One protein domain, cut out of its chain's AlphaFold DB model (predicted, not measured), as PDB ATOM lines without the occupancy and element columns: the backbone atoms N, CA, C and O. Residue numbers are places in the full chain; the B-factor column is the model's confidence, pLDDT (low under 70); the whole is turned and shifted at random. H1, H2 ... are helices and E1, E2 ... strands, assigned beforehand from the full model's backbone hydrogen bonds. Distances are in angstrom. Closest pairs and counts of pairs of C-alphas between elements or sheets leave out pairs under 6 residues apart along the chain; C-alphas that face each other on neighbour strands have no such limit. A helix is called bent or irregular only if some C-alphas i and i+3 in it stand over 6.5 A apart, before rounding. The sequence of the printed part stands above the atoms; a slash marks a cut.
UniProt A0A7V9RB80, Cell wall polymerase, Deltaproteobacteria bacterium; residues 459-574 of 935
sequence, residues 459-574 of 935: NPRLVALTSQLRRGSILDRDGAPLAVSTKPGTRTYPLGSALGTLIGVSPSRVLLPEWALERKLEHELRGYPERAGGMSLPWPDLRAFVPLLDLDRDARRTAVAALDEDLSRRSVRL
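This is residues 459 to 574 of the 935 residues of the protein "Cell wall polymerase" of Deltaproteobacteria bacterium (UniProt A0A7V9RB80). This domain has little regular structure: long loops join a helical hairpin of H5 and H6 at one end, with H1 packed on H5, to the short H2, H3 and E1 toward the other end, and H4 lies near the middle. The 116 printed residues include six named helices and one named strand, in the order H1, E1, H2, H3, H4, H5, H6. The class is mostly helix, with only 44 residues in named elements. The whole is compact, with a radius of gyration of the C-alphas of 14.9 A and spans of 45 by 36 by 21 A.

H1, residues 460 to 466, begins at C-alpha (49.331, 43.434, 11.420). E1 is 481 to 483, H2 500 to 503, H3 517 to 520, H4 522 to 526 and H5 543 to 550, 13.0 A long. H6, 553 to 565, 18.2 A long, ends at C-alpha (30.990, 51.381, 0.411).

H1 touches H5, about perpendicular at 75 degrees; their closest C-alphas, Leu 462 and Phe 545, are 6.3 A apart. E1 pairs with no named strand. H2 and H3 only just touch, with 3 pairs of C-alphas within 8 A; the closest are Ile 503 and Leu 517, 4.7 A. H3 and H4 meet only through their link. H5 and H6 form a hairpin, opposite ways at a shallow tilt of 30 degrees; H6 touches H5 with residues 556 to 560 alone, closest at the C-alphas of Leu 548 and Arg 556, 5.8 A. H5 is only just irregular: C-alphas 544 and 547 are 7.0 A apart. Every O i to N i+4 pair is within hydrogen-bond range in H1, H4 and H6; H5 has 0 of 4, but 4 of 5 O i to N i+3 pairs; H2 and H3 are too short for an O i to N i+4 pair.

The C-alphas farthest apart, of Ala 498 and Asp 552, are 45.2 A apart. The printed part has no cut. The links H1 to E1, E1 to H2, H2 to H3 and H4 to H5 are long. Residues 532 to 539 have pLDDT under 70.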
ATOM      1  N   ASN A 459      52.560  45.627   8.891       88.56
ATOM      2  CA  ASN A 459      52.012  45.917  10.206       88.56
ATOM      3  C   ASN A 459      50.655  45.215  10.371       88.56
ATOM      4  O   ASN A 459      49.702  45.559   9.660       88.56
ATOM      5  N   PRO A 460      50.529  44.260  11.308       86.06
ATOM      6  CA  PRO A 460      49.331  43.434  11.420       86.06
ATOM      7  C   PRO A 460      48.082  44.253  11.753       86.06
ATOM      8  O   PRO A 460      46.975  43.841  11.426       86.06
ATOM      9  N   ARG A 461      48.247  45.438  12.352       87.62
ATOM     10  CA  ARG A 461      47.146  46.357  12.673       87.62
ATOM     11  C   ARG A 461      46.532  46.943  11.411       87.62
ATOM     12  O   ARG A 461      45.315  46.993  11.297       87.62
ATOM     13  N   LEU A 462      47.368  47.335  10.451       89.06
ATOM     14  CA  LEU A 462      46.910  47.848   9.161       89.06
ATOM     15  C   LEU A 462      46.334  46.719   8.302       89.06
ATOM     16  O   LEU A 462      45.281  46.894   7.703       89.06
ATOM     17  N   VAL A 463      46.958  45.535   8.318       86.81
ATOM     18  CA  VAL A 463      46.428  44.341   7.633       86.81
ATOM     19  C   VAL A 463      45.049  43.945   8.171       86.81
ATOM     20  O   VAL A 463      44.166  43.589   7.399       86.81
ATOM     21  N   ALA A 464      44.829  44.043   9.485       84.44
ATOM     22  CA  ALA A 464      43.526  43.777  10.092       84.44
ATOM     23  C   ALA A 464      42.455  44.815   9.712       84.44
ATOM     24  O   ALA A 464      41.265  44.512   9.772       84.44
ATOM     25  N   LEU A 465      42.847  46.041   9.346       87.25
ATOM     26  CA  LEU A 465      41.921  47.039   8.807       87.25
ATOM     27  C   LEU A 465      41.602  46.752   7.345       87.25
ATOM     28  O   LEU A 465      40.436  46.759   6.966       87.25
ATOM     29  N   THR A 466      42.613  46.448   6.532       86.75
ATOM     30  CA  THR A 466      42.391  46.170   5.108       86.75
ATOM     31  C   THR A 466      41.647  44.864   4.867       86.75
ATOM     32  O   THR A 466      40.891  44.778   3.906       86.75
ATOM     33  N   SER A 467      41.775  43.867   5.748       85.81
ATOM     34  CA  SER A 467      41.021  42.610   5.649       85.81
ATOM     35  C   SER A 467      39.513  42.771   5.863       85.81
ATOM     36  O   SER A 467      38.750  41.873   5.507       85.81
ATOM     37  N   GLN A 468      39.078  43.905   6.421       87.56
ATOM     38  CA  GLN A 468      37.664  44.261   6.564       87.56
ATOM     39  C   GLN A 468      37.084  44.883   5.291       87.56
ATOM     40  O   GLN A 468      35.871  45.047   5.210       87.56
ATOM     41  N   LEU A 469      37.915  45.208   4.300       89.00
ATOM     42  CA  LEU A 469      37.446  45.719   3.020       89.00
ATOM     43  C   LEU A 469      37.087  44.563   2.082       89.00
ATOM     44  O   LEU A 469      37.836  43.596   1.918       89.00
ATOM     45  N   ARG A 470      35.943  44.684   1.414       91.00
ATOM     46  CA  ARG A 470      35.605  43.873   0.247       91.00
ATOM     47  C   ARG A 470      36.504  44.283  -0.912       91.00
ATOM     48  O   ARG A 470      36.843  45.454  -1.090       91.00
ATOM     49  N   ARG A 471      36.874  43.292  -1.714       91.12
ATOM     50  CA  ARG A 471      37.613  43.479  -2.960       91.12
ATOM     51  C   ARG A 471      36.639  43.915  -4.059       91.12
ATOM     52  O   ARG A 471      35.530  43.387  -4.137       91.12
ATOM     53  N   GLY A 472      37.054  44.852  -4.907       93.75
ATOM     54  CA  GLY A 472      36.286  45.317  -6.061       93.75
ATOM     55  C   GLY A 472      35.918  44.182  -7.019       93.75
ATOM     56  O   GLY A 472      36.547  43.119  -7.025       93.75
ATOM     57  N   SER A 473      34.862  44.373  -7.804       94.88
ATOM     58  CA  SER A 473      34.355  43.339  -8.710       94.88
ATOM     59  C   SER A 473      35.116  43.342 -10.032       94.88
ATOM     60  O   SER A 473      35.447  44.400 -10.558       94.88
ATOM     61  N   ILE A 474      35.351  42.164 -10.603       96.94
ATOM     62  CA  ILE A 474      35.714  42.034 -12.016       96.94
ATOM     63  C   ILE A 474      34.413  41.763 -12.760       96.94
ATOM     64  O   ILE A 474      33.729  40.777 -12.474       96.94
ATOM     65  N   LEU A 475      34.062  42.652 -13.676       97.00
ATOM     66  CA  LEU A 475      32.827  42.613 -14.442       97.00
ATOM     67  C   LEU A 475      33.141  42.367 -15.915       97.00
ATOM     68  O   LEU A 475      34.201  42.744 -16.416       97.00
ATOM     69  N   ASP A 476      32.210  41.736 -16.611       96.81
ATOM     70  CA  ASP A 476      32.237  41.616 -18.059       96.81
ATOM     71  C   ASP A 476      31.869  42.959 -18.723       96.81
ATOM     72  O   ASP A 476      31.609  43.968 -18.051       96.81
ATOM     73  N   ARG A 477      31.850  42.981 -20.056       95.00
ATOM     74  CA  ARG A 477      31.587  44.197 -20.831       95.00
ATOM     75  C   ARG A 477      30.195  44.792 -20.613       95.00
ATOM     76  O   ARG A 477      30.026  46.000 -20.765       95.00
ATOM     77  N   ASP A 478      29.229  43.958 -20.237       94.75
ATOM     78  CA  ASP A 478      27.826  44.317 -20.024       94.75
ATOM     79  C   ASP A 478      27.511  44.514 -18.525       94.75
ATOM     80  O   ASP A 478      26.376  44.807 -18.151       94.75
ATOM     81  N   GLY A 479      28.520  44.391 -17.652       94.69
ATOM     82  CA  GLY A 479      28.407  44.560 -16.202       94.69
ATOM     83  C   GLY A 479      28.071  43.282 -15.426       94.69
ATOM     84  O   GLY A 479      27.856  43.355 -14.216       94.69
ATOM     85  N   ALA A 480      28.034  42.115 -16.071       95.88
ATOM     86  CA  ALA A 480      27.819  40.837 -15.400       95.88
ATOM     87  C   ALA A 480      29.062  40.415 -14.587       95.88
ATOM     88  O   ALA A 480      30.195  40.657 -15.006       95.88
ATOM     89  N   PRO A 481      28.894  39.768 -13.423       95.56
ATOM     90  CA  PRO A 481      30.010  39.444 -12.541       95.56
ATOM     91  C   PRO A 481      30.878  38.289 -13.065       95.56
ATOM     92  O   PRO A 481      30.384  37.194 -13.326       95.56
ATOM     93  N   LEU A 482      32.192  38.516 -13.128       96.88
ATOM     94  CA  LEU A 482      33.220  37.498 -13.390       96.88
ATOM     95  C   LEU A 482      33.965  37.098 -12.106       96.88
ATOM     96  O   LEU A 482      34.287  35.925 -11.924       96.88
ATOM     97  N   ALA A 483      34.182  38.053 -11.195       96.75
ATOM     98  CA  ALA A 483      34.592  37.808  -9.813       96.75
ATOM     99  C   ALA A 483      34.009  38.868  -8.877       96.75
ATOM    100  O   ALA A 483      34.094  40.064  -9.158       96.75
ATOM    101  N   VAL A 484      33.439  38.441  -7.753       95.12
ATOM    102  CA  VAL A 484      32.764  39.332  -6.795       95.12
ATOM    103  C   VAL A 484      33.063  38.947  -5.355       95.12
ATOM    104  O   VAL A 484      33.334  37.787  -5.045       95.12
ATOM    105  N   SER A 485      32.986  39.929  -4.459       92.94
ATOM    106  CA  SER A 485      33.126  39.739  -3.015       92.94
ATOM    107  C   SER A 485      31.852  40.195  -2.313       92.94
ATOM    108  O   SER A 485      31.552  41.386  -2.265       92.94
ATOM    109  N   THR A 486      31.092  39.249  -1.758       88.44
ATOM    110  CA  THR A 486      29.859  39.560  -1.012       88.44
ATOM    111  C   THR A 486      30.162  39.997   0.418       88.44
ATOM    112  O   THR A 486      29.483  40.868   0.957       88.44
ATOM    113  N   LYS A 487      31.211  39.428   1.020       88.94
ATOM    114  CA  LYS A 487      31.721  39.761   2.358       88.94
ATOM    115  C   LYS A 487      33.245  39.948   2.328       88.94
ATOM    116  O   LYS A 487      33.902  39.371   1.453       88.94
ATOM    117  N   PRO A 488      33.833  40.710   3.267       86.38
ATOM    118  CA  PRO A 488      35.285  40.802   3.397       86.38
ATOM    119  C   PRO A 488      35.931  39.415   3.517       86.38
ATOM    120  O   PRO A 488      35.373  38.516   4.146       86.38
ATOM    121  N   GLY A 489      37.072  39.221   2.854       83.56
ATOM    122  CA  GLY A 489      37.779  37.935   2.803       83.56
ATOM    123  C   GLY A 489      37.133  36.843   1.936       83.56
ATOM    124  O   GLY A 489      37.730  35.782   1.777       83.56
ATOM    125  N   THR A 490      35.955  37.084   1.348       89.06
ATOM    126  CA  THR A 490      35.308  36.141   0.420       89.06
ATOM    127  C   THR A 490      35.509  36.551  -1.031       89.06
ATOM    128  O   THR A 490      35.601  37.741  -1.361       89.06
ATOM    129  N   ARG A 491      35.529  35.555  -1.914       93.44
ATOM    130  CA  ARG A 491      35.584  35.756  -3.357       93.44
ATOM    131  C   ARG A 491      34.845  34.631  -4.059       93.44
ATOM    132  O   ARG A 491      34.998  33.471  -3.687       93.44
ATOM    133  N   THR A 492      34.029  34.985  -5.041       95.38
ATOM    134  CA  THR A 492      33.221  34.041  -5.816       95.38
ATOM    135  C   THR A 492      33.430  34.293  -7.296       95.38
ATOM    136  O   THR A 492      33.448  35.447  -7.730       95.38
ATOM    137  N   TYR A 493      33.539  33.208  -8.056       96.62
ATOM    138  CA  TYR A 493      33.794  33.204  -9.490       96.62
ATOM    139  C   TYR A 493      32.627  32.529 -10.217       96.62
ATOM    140  O   TYR A 493      32.626  31.302 -10.348       96.62
ATOM    141  N   PRO A 494      31.617  33.284 -10.690       96.31
ATOM    142  CA  PRO A 494      30.389  32.708 -11.247       96.31
ATOM    143  C   PRO A 494      30.597  31.778 -12.448       96.31
ATOM    144  O   PRO A 494      29.777  30.898 -12.687       96.31
ATOM    145  N   LEU A 495      31.687  31.955 -13.201       95.38
ATOM    146  CA  LEU A 495      31.998  31.136 -14.375       95.38
ATOM    147  C   LEU A 495      32.820  29.871 -14.065       95.38
ATOM    148  O   LEU A 495      33.027  29.055 -14.966       95.38
ATOM    149  N   GLY A 496      33.288  29.698 -12.822       94.69
ATOM    150  CA  GLY A 496      34.097  28.552 -12.397       94.69
ATOM    151  C   GLY A 496      35.243  28.239 -13.368       94.69
ATOM    152  O   GLY A 496      35.979  29.132 -13.797       94.69
ATOM    153  N   SER A 497      35.351  26.975 -13.780       92.31
ATOM    154  CA  SER A 497      36.390  26.504 -14.709       92.31
ATOM    155  C   SER A 497      36.291  27.051 -16.135       92.31
ATOM    156  O   SER A 497      37.175  26.794 -16.939       92.31
ATOM    157  N   ALA A 498      35.258  27.821 -16.503       93.38
ATOM    158  CA  ALA A 498      35.253  28.498 -17.806       93.38
ATOM    159  C   ALA A 498      36.203  29.713 -17.857       93.38
ATOM    160  O   ALA A 498      36.394  30.283 -18.932       93.38
ATOM    161  N   LEU A 499      36.768  30.138 -16.719       93.44
ATOM    162  CA  LEU A 499      37.674  31.287 -16.639       93.44
ATOM    163  C   LEU A 499      38.839  31.078 -15.654       93.44
ATOM    164  O   LEU A 499      39.596  32.016 -15.433       93.44
ATOM    165  N   GLY A 500      38.992  29.896 -15.052       93.00
ATOM    166  CA  GLY A 500      39.852  29.670 -13.885       93.00
ATOM    167  C   GLY A 500      41.285  30.153 -14.056       93.00
ATOM    168  O   GLY A 500      41.725  31.048 -13.338       93.00
ATOM    169  N   THR A 501      41.982  29.639 -15.061       91.12
ATOM    170  CA  THR A 501      43.371  29.992 -15.360       91.12
ATOM    171  C   THR A 501      43.515  31.479 -15.642       91.12
ATOM    172  O   THR A 501      44.361  32.144 -15.046       91.12
ATOM    173  N   LEU A 502      42.655  32.018 -16.513       92.06
ATOM    174  CA  LEU A 502      42.702  33.417 -16.936       92.06
ATOM    175  C   LEU A 502      42.413  34.387 -15.783       92.06
ATOM    176  O   LEU A 502      43.061  35.432 -15.688       92.06
ATOM    177  N   ILE A 503      41.446  34.063 -14.919       94.12
ATOM    178  CA  ILE A 503      41.064  34.931 -13.804       94.12
ATOM    179  C   ILE A 503      42.008  34.803 -12.614       94.12
ATOM    180  O   ILE A 503      42.368  35.818 -12.023       94.12
ATOM    181  N   GLY A 504      42.475  33.597 -12.299       92.25
ATOM    182  CA  GLY A 504      43.201  33.319 -11.067       92.25
ATOM    183  C   GLY A 504      42.277  33.138  -9.860       92.25
ATOM    184  O   GLY A 504      41.062  33.008  -9.985       92.25
ATOM    185  N   VAL A 505      42.862  33.153  -8.663       90.38
ATOM    186  CA  VAL A 505      42.129  33.059  -7.393       90.38
ATOM    187  C   VAL A 505      42.590  34.129  -6.398       90.38
ATOM    188  O   VAL A 505      43.752  34.514  -6.342       90.38
ATOM    189  N   SER A 506      41.684  34.635  -5.576       86.81
ATOM    190  CA  SER A 506      41.983  35.562  -4.490       86.81
ATOM    191  C   SER A 506      41.005  35.299  -3.342       86.81
ATOM    192  O   SER A 506      39.821  35.169  -3.616       86.81
ATOM    193  N   PRO A 507      41.435  35.207  -2.071       82.25
ATOM    194  CA  PRO A 507      42.828  35.120  -1.652       82.25
ATOM    195  C   PRO A 507      43.480  33.839  -2.195       82.25
ATOM    196  O   PRO A 507      42.871  32.772  -2.201       82.25
ATOM    197  N   SER A 508      44.729  33.947  -2.644       79.75
ATOM    198  CA  SER A 508      45.512  32.791  -3.088       79.75
ATOM    199  C   SER A 508      46.486  32.363  -1.999       79.75
ATOM    200  O   SER A 508      47.187  33.203  -1.432       79.75
ATOM    201  N   ARG A 509      46.561  31.056  -1.729       82.00
ATOM    202  CA  ARG A 509      47.591  30.469  -0.856       82.00
ATOM    203  C   ARG A 509      48.855  30.068  -1.617       82.00
ATOM    204  O   ARG A 509      49.870  29.770  -0.999       82.00
ATOM    205  N   VAL A 510      48.797  30.084  -2.947       79.69
ATOM    206  CA  VAL A 510      49.918  29.798  -3.848       79.69
ATOM    207  C   VAL A 510      50.269  31.035  -4.673       79.69
ATOM    208  O   VAL A 510      49.430  31.914  -4.892       79.69
ATOM    209  N   LEU A 511      51.506  31.126  -5.155       77.50
ATOM    210  CA  LEU A 511      51.911  32.244  -6.002       77.50
ATOM    211  C   LEU A 511      51.283  32.105  -7.397       77.50
ATOM    212  O   LEU A 511      51.659  31.229  -8.170       77.50
ATOM    213  N   LEU A 512      50.334  32.984  -7.721       81.88
ATOM    214  CA  LEU A 512      49.692  33.011  -9.039       81.88
ATOM    215  C   LEU A 512      50.595  33.623 -10.100       81.88
ATOM    216  O   LEU A 512      51.371  34.503  -9.759       81.88
ATOM    217  N   PRO A 513      50.486  33.249 -11.378       81.25
ATOM    218  CA  PRO A 513      51.243  33.891 -12.447       81.25
ATOM    219  C   PRO A 513      50.830  35.357 -12.657       81.25
ATOM    220  O   PRO A 513      49.683  35.734 -12.431       81.25
ATOM    221  N   GLU A 514      51.760  36.194 -13.126       78.44
ATOM    222  CA  GLU A 514      51.548  37.645 -13.313       78.44
ATOM    223  C   GLU A 514      50.447  38.001 -14.312       78.44
ATOM    224  O   GLU A 514      49.846  39.068 -14.220       78.44
ATOM    225  N   TRP A 515      50.170  37.111 -15.260       81.44
ATOM    226  CA  TRP A 515      49.147  37.322 -16.277       81.44
ATOM    227  C   TRP A 515      47.729  36.957 -15.803       81.44
ATOM    228  O   TRP A 515      46.775  37.292 -16.508       81.44
ATOM    229  N   ALA A 516      47.565  36.318 -14.633       89.75
ATOM    230  CA  ALA A 516      46.247  36.046 -14.053       89.75
ATOM    231  C   ALA A 516      45.575  37.359 -13.627       89.75
ATOM    232  O   ALA A 516      46.190  38.182 -12.945       89.75
ATOM    233  N   LEU A 517      44.311  37.565 -14.009       92.31
ATOM    234  CA  LEU A 517      43.626  38.853 -13.842       92.31
ATOM    235  C   LEU A 517      43.542  39.322 -12.385       92.31
ATOM    236  O   LEU A 517      43.776  40.498 -12.130       92.31
ATOM    237  N   GLU A 518      43.265  38.433 -11.429       92.38
ATOM    238  CA  GLU A 518      43.225  38.774 -10.000       92.38
ATOM    239  C   GLU A 518      44.558  39.330  -9.500       92.38
ATOM    240  O   GLU A 518      44.554  40.293  -8.735       92.38
ATOM    241  N   ARG A 519      45.684  38.760  -9.959       87.62
ATOM    242  CA  ARG A 519      47.031  39.239  -9.617       87.62
ATOM    243  C   ARG A 519      47.367  40.521 -10.379       87.62
ATOM    244  O   ARG A 519      47.901  41.453  -9.790       87.62
ATOM    245  N   LYS A 520      47.042  40.592 -11.672       87.56
ATOM    246  CA  LYS A 520      47.318  41.766 -12.515       87.56
ATOM    247  C   LYS A 520      46.548  43.011 -12.057       87.56
ATOM    248  O   LYS A 520      47.065  44.115 -12.168       87.56
ATOM    249  N   LEU A 521      45.329  42.833 -11.547       89.94
ATOM    250  CA  LEU A 521      44.431  43.904 -11.100       89.94
ATOM    251  C   LEU A 521      44.444  44.094  -9.569       89.94
ATOM    252  O   LEU A 521      43.593  44.798  -9.031       89.94
ATOM    253  N   GLU A 522      45.385  43.471  -8.851       86.94
ATOM    254  CA  GLU A 522      45.423  43.422  -7.380       86.94
ATOM    255  C   GLU A 522      45.303  44.807  -6.731       86.94
ATOM    256  O   GLU A 522      44.500  44.998  -5.813       86.94
ATOM    257  N   HIS A 523      46.074  45.770  -7.236       84.94
ATOM    258  CA  HIS A 523      46.105  47.152  -6.767       84.94
ATOM    259  C   HIS A 523      44.726  47.834  -6.853       84.94
ATOM    260  O   HIS A 523      44.241  48.401  -5.868       84.94
ATOM    261  N   GLU A 524      44.074  47.746  -8.010       87.50
ATOM    262  CA  GLU A 524      42.796  48.412  -8.277       87.50
ATOM    263  C   GLU A 524      41.653  47.773  -7.494       87.50
ATOM    264  O   GLU A 524      40.858  48.464  -6.856       87.50
ATOM    265  N   LEU A 525      41.628  46.438  -7.467       91.00
ATOM    266  CA  LEU A 525      40.606  45.670  -6.766       91.00
ATOM    267  C   LEU A 525      40.676  45.881  -5.245       91.00
ATOM    268  O   LEU A 525      39.664  45.759  -4.553       91.00
ATOM    269  N   ARG A 526      41.855  46.201  -4.703       87.94
ATOM    270  CA  ARG A 526      42.031  46.604  -3.299       87.94
ATOM    271  C   ARG A 526      41.639  48.062  -3.054       87.94
ATOM    272  O   ARG A 526      41.040  48.359  -2.021       87.94
ATOM    273  N   GLY A 527      41.946  48.949  -4.002       84.31
ATOM    274  CA  GLY A 527      41.685  50.387  -3.918       84.31
ATOM    275  C   GLY A 527      42.774  51.199  -3.214       84.31
ATOM    276  O   GLY A 527      42.497  52.298  -2.745       84.31
ATOM    277  N   TYR A 528      43.997  50.675  -3.101       83.62
ATOM    278  CA  TYR A 528      45.134  51.391  -2.509       83.62
ATOM    279  C   TYR A 528      46.463  51.000  -3.177       83.62
ATOM    280  O   TYR A 528      46.590  49.847  -3.597       83.62
ATOM    281  N   PRO A 529      47.431  51.940  -3.304       79.12
ATOM    282  CA  PRO A 529      48.665  51.781  -4.085       79.12
ATOM    283  C   PRO A 529      49.554  50.620  -3.647       79.12
ATOM    284  O   PRO A 529      49.463  50.119  -2.527       79.12
ATOM    285  N   GLU A 530      50.450  50.218  -4.546       75.94
ATOM    286  CA  GLU A 530      51.580  49.345  -4.239       75.94
ATOM    287  C   GLU A 530      52.868  50.174  -4.171       75.94
ATOM    288  O   GLU A 530      53.062  51.126  -4.928       75.94
ATOM    289  N   ARG A 531      53.767  49.819  -3.253       70.25
ATOM    290  CA  ARG A 531      55.138  50.335  -3.223       70.25
ATOM    291  C   ARG A 531      56.020  49.402  -4.047       70.25
ATOM    292  O   ARG A 531      55.926  48.180  -3.907       70.25
ATOM    293  N   ALA A 532      56.920  49.980  -4.842       59.88
ATOM    294  CA  ALA A 532      58.013  49.232  -5.447       59.88
ATOM    295  C   ALA A 532      58.837  48.579  -4.323       59.88
ATOM    296  O   ALA A 532      59.519  49.262  -3.557       59.88
ATOM    297  N   GLY A 533      58.709  47.260  -4.174       48.94
ATOM    298  CA  GLY A 533      59.663  46.467  -3.410       48.94
ATOM    299  C   GLY A 533      60.975  46.398  -4.192       48.94
ATOM    300  O   GLY A 533      60.968  46.552  -5.408       48.94
ATOM    301  N   GLY A 534      62.110  46.219  -3.512       51.56
ATOM    302  CA  GLY A 534      63.393  45.958  -4.177       51.56
ATOM    303  C   GLY A 534      63.392  44.609  -4.916       51.56
ATOM    304  O   GLY A 534      62.545  44.338  -5.751       51.56
ATOM    305  N   MET A 535      64.317  43.702  -4.589       37.00
ATOM    306  CA  MET A 535      64.399  42.344  -5.179       37.00
ATOM    307  C   MET A 535      63.172  41.428  -4.921       37.00
ATOM    308  O   MET A 535      63.237  40.225  -5.159       37.00
ATOM    309  N   SER A 536      62.058  41.953  -4.410       50.66
ATOM    310  CA  SER A 536      60.853  41.203  -4.075       50.66
ATOM    311  C   SER A 536      59.599  41.968  -4.503       50.66
ATOM    312  O   SER A 536      59.579  43.195  -4.449       50.66
ATOM    313  N   LEU A 537      58.599  41.204  -4.958       54.22
ATOM    314  CA  LEU A 537      57.280  41.602  -5.473       54.22
ATOM    315  C   LEU A 537      56.743  42.935  -4.907       54.22
ATOM    316  O   LEU A 537      56.922  43.183  -3.720       54.22
ATOM    317  N   PRO A 538      56.031  43.762  -5.695       61.72
ATOM    318  CA  PRO A 538      55.324  44.931  -5.170       61.72
ATOM    319  C   PRO A 538      54.484  44.579  -3.930       61.72
ATOM    320  O   PRO A 538      53.855  43.520  -3.876       61.72
ATOM    321  N   TRP A 539      54.474  45.457  -2.924       69.50
ATOM    322  CA  TRP A 539      53.732  45.236  -1.675       69.50
ATOM    323  C   TRP A 539      52.712  46.360  -1.434       69.50
ATOM    324  O   TRP A 539      52.961  47.494  -1.849       69.50
ATOM    325  N   PRO A 540      51.600  46.095  -0.719       77.81
ATOM    326  CA  PRO A 540      50.618  47.107  -0.328       77.81
ATOM    327  C   PRO A 540      51.217  48.354   0.323       77.81
ATOM    328  O   PRO A 540      51.931  48.252   1.322       77.81
ATOM    329  N   ASP A 541      50.843  49.534  -0.159       83.88
ATOM    330  CA  ASP A 541      51.071  50.786   0.549       83.88
ATOM    331  C   ASP A 541      49.893  51.079   1.486       83.88
ATOM    332  O   ASP A 541      48.811  51.502   1.078       83.88
ATOM    333  N   LEU A 542      50.116  50.837   2.778       87.62
ATOM    334  CA  LEU A 542      49.085  50.947   3.807       87.62
ATOM    335  C   LEU A 542      49.043  52.323   4.492       87.62
ATOM    336  O   LEU A 542      48.335  52.485   5.486       87.62
ATOM    337  N   ARG A 543      49.768  53.328   3.983       88.19
ATOM    338  CA  ARG A 543      49.837  54.670   4.593       88.19
ATOM    339  C   ARG A 543      48.468  55.335   4.747       88.19
ATOM    340  O   ARG A 543      48.220  55.970   5.768       88.19
ATOM    341  N   ALA A 544      47.560  55.116   3.795       86.88
ATOM    342  CA  ALA A 544      46.191  55.639   3.839       86.88
ATOM    343  C   ALA A 544      45.361  55.106   5.027       86.88
ATOM    344  O   ALA A 544      44.400  55.746   5.443       86.88
ATOM    345  N   PHE A 545      45.747  53.966   5.610       89.62
ATOM    346  CA  PHE A 545      45.049  53.345   6.740       89.62
ATOM    347  C   PHE A 545      45.592  53.787   8.101       89.62
ATOM    348  O   PHE A 545      44.962  53.527   9.123       89.62
ATOM    349  N   VAL A 546      46.747  54.460   8.141       90.50
ATOM    350  CA  VAL A 546      47.375  54.891   9.399       90.50
ATOM    351  C   VAL A 546      46.488  55.855  10.198       90.50
ATOM    352  O   VAL A 546      46.329  55.606  11.393       90.50
ATOM    353  N   PRO A 547      45.828  56.870   9.596       90.94
ATOM    354  CA  PRO A 547      44.925  57.757  10.338       90.94
ATOM    355  C   PRO A 547      43.763  57.023  11.024       90.94
ATOM    356  O   PRO A 547      43.263  57.470  12.051       90.94
ATOM    357  N   LEU A 548      43.350  55.861  10.504       90.00
ATOM    358  CA  LEU A 548      42.271  55.069  11.103       90.00
ATOM    359  C   LEU A 548      42.665  54.473  12.459       90.00
ATOM    360  O   LEU A 548      41.789  54.160  13.264       90.00
ATOM    361  N   LEU A 549      43.967  54.322  12.730       88.19
ATOM    362  CA  LEU A 549      44.454  53.876  14.035       88.19
ATOM    363  C   LEU A 549      44.153  54.902  15.136       88.19
ATOM    364  O   LEU A 549      44.034  54.503  16.289       88.19
ATOM    365  N   ASP A 550      43.976  56.180  14.800       85.81
ATOM    366  CA  ASP A 550      43.703  57.247  15.776       85.81
ATOM    367  C   ASP A 550      42.240  57.387  16.159       85.81
ATOM    368  O   ASP A 550      41.917  57.969  17.195       85.81
ATOM    369  N   LEU A 551      41.357  56.847  15.327       86.75
ATOM    370  CA  LEU A 551      39.930  56.870  15.577       86.75
ATOM    371  C   LEU A 551      39.589  55.923  16.724       86.75
ATOM    372  O   LEU A 551      40.169  54.836  16.851       86.75
ATOM    373  N   ASP A 552      38.599  56.307  17.528       84.38
ATOM    374  CA  ASP A 552      37.973  55.377  18.459       84.38
ATOM    375  C   ASP A 552      37.311  54.211  17.704       84.38
ATOM    376  O   ASP A 552      37.247  54.169  16.475       84.38
ATOM    377  N   ARG A 553      36.833  53.212  18.446       80.88
ATOM    378  CA  ARG A 553      36.307  51.979  17.852       80.88
ATOM    379  C   ARG A 553      35.140  52.233  16.892       80.88
ATOM    380  O   ARG A 553      35.079  51.571  15.856       80.88
ATOM    381  N   ASP A 554      34.226  53.125  17.244       85.69
ATOM    382  CA  ASP A 554      32.977  53.310  16.507       85.69
ATOM    383  C   ASP A 554      33.206  54.228  15.303       85.69
ATOM    384  O   ASP A 554      32.793  53.897  14.188       85.69
ATOM    385  N   ALA A 555      33.995  55.290  15.477       89.31
ATOM    386  CA  ALA A 555      34.473  56.129  14.385       89.31
ATOM    387  C   ALA A 555      35.323  55.329  13.387       89.31
ATOM    388  O   ALA A 555      35.136  55.449  12.178       89.31
ATOM    389  N   ARG A 556      36.210  54.446  13.866       89.56
ATOM    390  CA  ARG A 556      37.027  53.580  13.003       89.56
ATOM    391  C   ARG A 556      36.180  52.602  12.209       89.56
ATOM    392  O   ARG A 556      36.411  52.438  11.019       89.56
ATOM    393  N   ARG A 557      35.210  51.950  12.855       86.81
ATOM    394  CA  ARG A 557      34.267  51.049  12.174       86.81
ATOM    395  C   ARG A 557      33.494  51.784  11.090       86.81
ATOM    396  O   ARG A 557      33.398  51.272   9.982       86.81
ATOM    397  N   THR A 558      33.017  52.986  11.397       90.38
ATOM    398  CA  THR A 558      32.311  53.843  10.439       90.38
ATOM    399  C   THR A 558      33.218  54.233   9.271       90.38
ATOM    400  O   THR A 558      32.820  54.104   8.121       90.38
ATOM    401  N   ALA A 559      34.466  54.626   9.536       90.31
ATOM    402  CA  ALA A 559      35.424  54.994   8.496       90.31
ATOM    403  C   ALA A 559      35.825  53.806   7.603       90.31
ATOM    404  O   ALA A 559      35.898  53.948   6.386       90.31
ATOM    405  N   VAL A 560      36.049  52.622   8.184       88.69
ATOM    406  CA  VAL A 560      36.314  51.391   7.419       88.69
ATOM    407  C   VAL A 560      35.094  50.999   6.584       88.69
ATOM    408  O   VAL A 560      35.259  50.647   5.421       88.69
ATOM    409  N   ALA A 561      33.881  51.109   7.134       87.56
ATOM    410  CA  ALA A 561      32.649  50.864   6.387       87.56
ATOM    411  C   ALA A 561      32.484  51.852   5.220       87.56
ATOM    412  O   ALA A 561      32.173  51.427   4.115       87.56
ATOM    413  N   ALA A 562      32.790  53.136   5.420       87.56
ATOM    414  CA  ALA A 562      32.749  54.143   4.360       87.56
ATOM    415  C   ALA A 562      33.765  53.863   3.235       87.56
ATOM    416  O   ALA A 562      33.441  53.998   2.058       87.56
ATOM    417  N   LEU A 563      34.983  53.417   3.574       85.19
ATOM    418  CA  LEU A 563      35.960  52.949   2.577       85.19
ATOM    419  C   LEU A 563      35.461  51.707   1.826       85.19
ATOM    420  O   LEU A 563      35.784  51.505   0.655       85.19
ATOM    421  N   ASP A 564      34.682  50.869   2.503       84.19
ATOM    422  CA  ASP A 564      34.116  49.663   1.925       84.19
ATOM    423  C   ASP A 564      32.898  49.930   1.022       84.19
ATOM    424  O   ASP A 564      32.671  49.181   0.075       84.19
ATOM    425  N   GLU A 565      32.136  51.002   1.250       80.94
ATOM    426  CA  GLU A 565      30.990  51.381   0.411       80.94
ATOM    427  C   GLU A 565      31.398  51.730  -1.030       80.94
ATOM    428  O   GLU A 565      30.650  51.461  -1.972       80.94
ATOM    429  N   ASP A 566      32.626  52.211  -1.241       76.62
ATOM    430  CA  ASP A 566      33.137  52.593  -2.561       76.62
ATOM    431  C   ASP A 566      33.686  51.401  -3.376       76.62
ATOM    432  O   ASP A 566      34.787  51.409  -3.931       76.62
ATOM    433  N   LEU A 567      32.940  50.293  -3.419       79.31
ATOM    434  CA  LEU A 567      33.302  49.125  -4.237       79.31
ATOM    435  C   LEU A 567      33.267  49.412  -5.738       79.31
ATOM    436  O   LEU A 567      34.005  48.789  -6.505       79.31
ATOM    437  N   SER A 568      32.400  50.332  -6.164       78.88
ATOM    438  CA  SER A 568      32.205  50.642  -7.582       78.88
ATOM    439  C   SER A 568      33.459  51.247  -8.218       78.88
ATOM    440  O   SER A 568      33.844  50.807  -9.299       78.88
ATOM    441  N   ARG A 569      34.170  52.147  -7.518       84.69
ATOM    442  CA  ARG A 569      35.436  52.730  -7.998       84.69
ATOM    443  C   ARG A 569      36.605  51.746  -8.028       84.69
ATOM    444  O   ARG A 569      37.598  52.007  -8.692       84.69
ATOM    445  N   ARG A 570      36.480  50.621  -7.322       89.31
ATOM    446  CA  ARG A 570      37.479  49.540  -7.263       89.31
ATOM    447  C   ARG A 570      37.169  48.400  -8.237       89.31
ATOM    448  O   ARG A 570      37.886  47.405  -8.270       89.31
ATOM    449  N   SER A 571      36.064  48.497  -8.977       92.69
ATOM    450  CA  SER A 571      35.611  47.451  -9.892       92.69
ATOM    451  C   SER A 571      36.113  47.705 -11.311       92.69
ATOM    452  O   SER A 571      36.086  48.832 -11.796       92.69
ATOM    453  N   VAL A 572      36.532  46.642 -11.993       94.75
ATOM    454  CA  VAL A 572      37.119  46.698 -13.337       94.75
ATOM    455  C   VAL A 572      36.178  46.028 -14.328       94.75
ATOM    456  O   VAL A 572      35.677  44.937 -14.061       94.75
ATOM    457  N   ARG A 573      35.952  46.663 -15.484       96.00
ATOM    458  CA  ARG A 573      35.192  46.076 -16.597       96.00
ATOM    459  C   ARG A 573      36.136  45.527 -17.654       96.00
ATOM    460  O   ARG A 573      37.051  46.218 -18.101       96.00
ATOM    461  N   LEU A 574      35.891  44.290 -18.059       96.50
ATOM    462  CA  LEU A 574      36.652  43.607 -19.094       96.50
ATOM    463  C   LEU A 574      35.910  43.620 -20.431       96.50
ATOM    464  O   LEU A 574      34.711  43.856 -20.490       96.50
TER     465      LEU A 574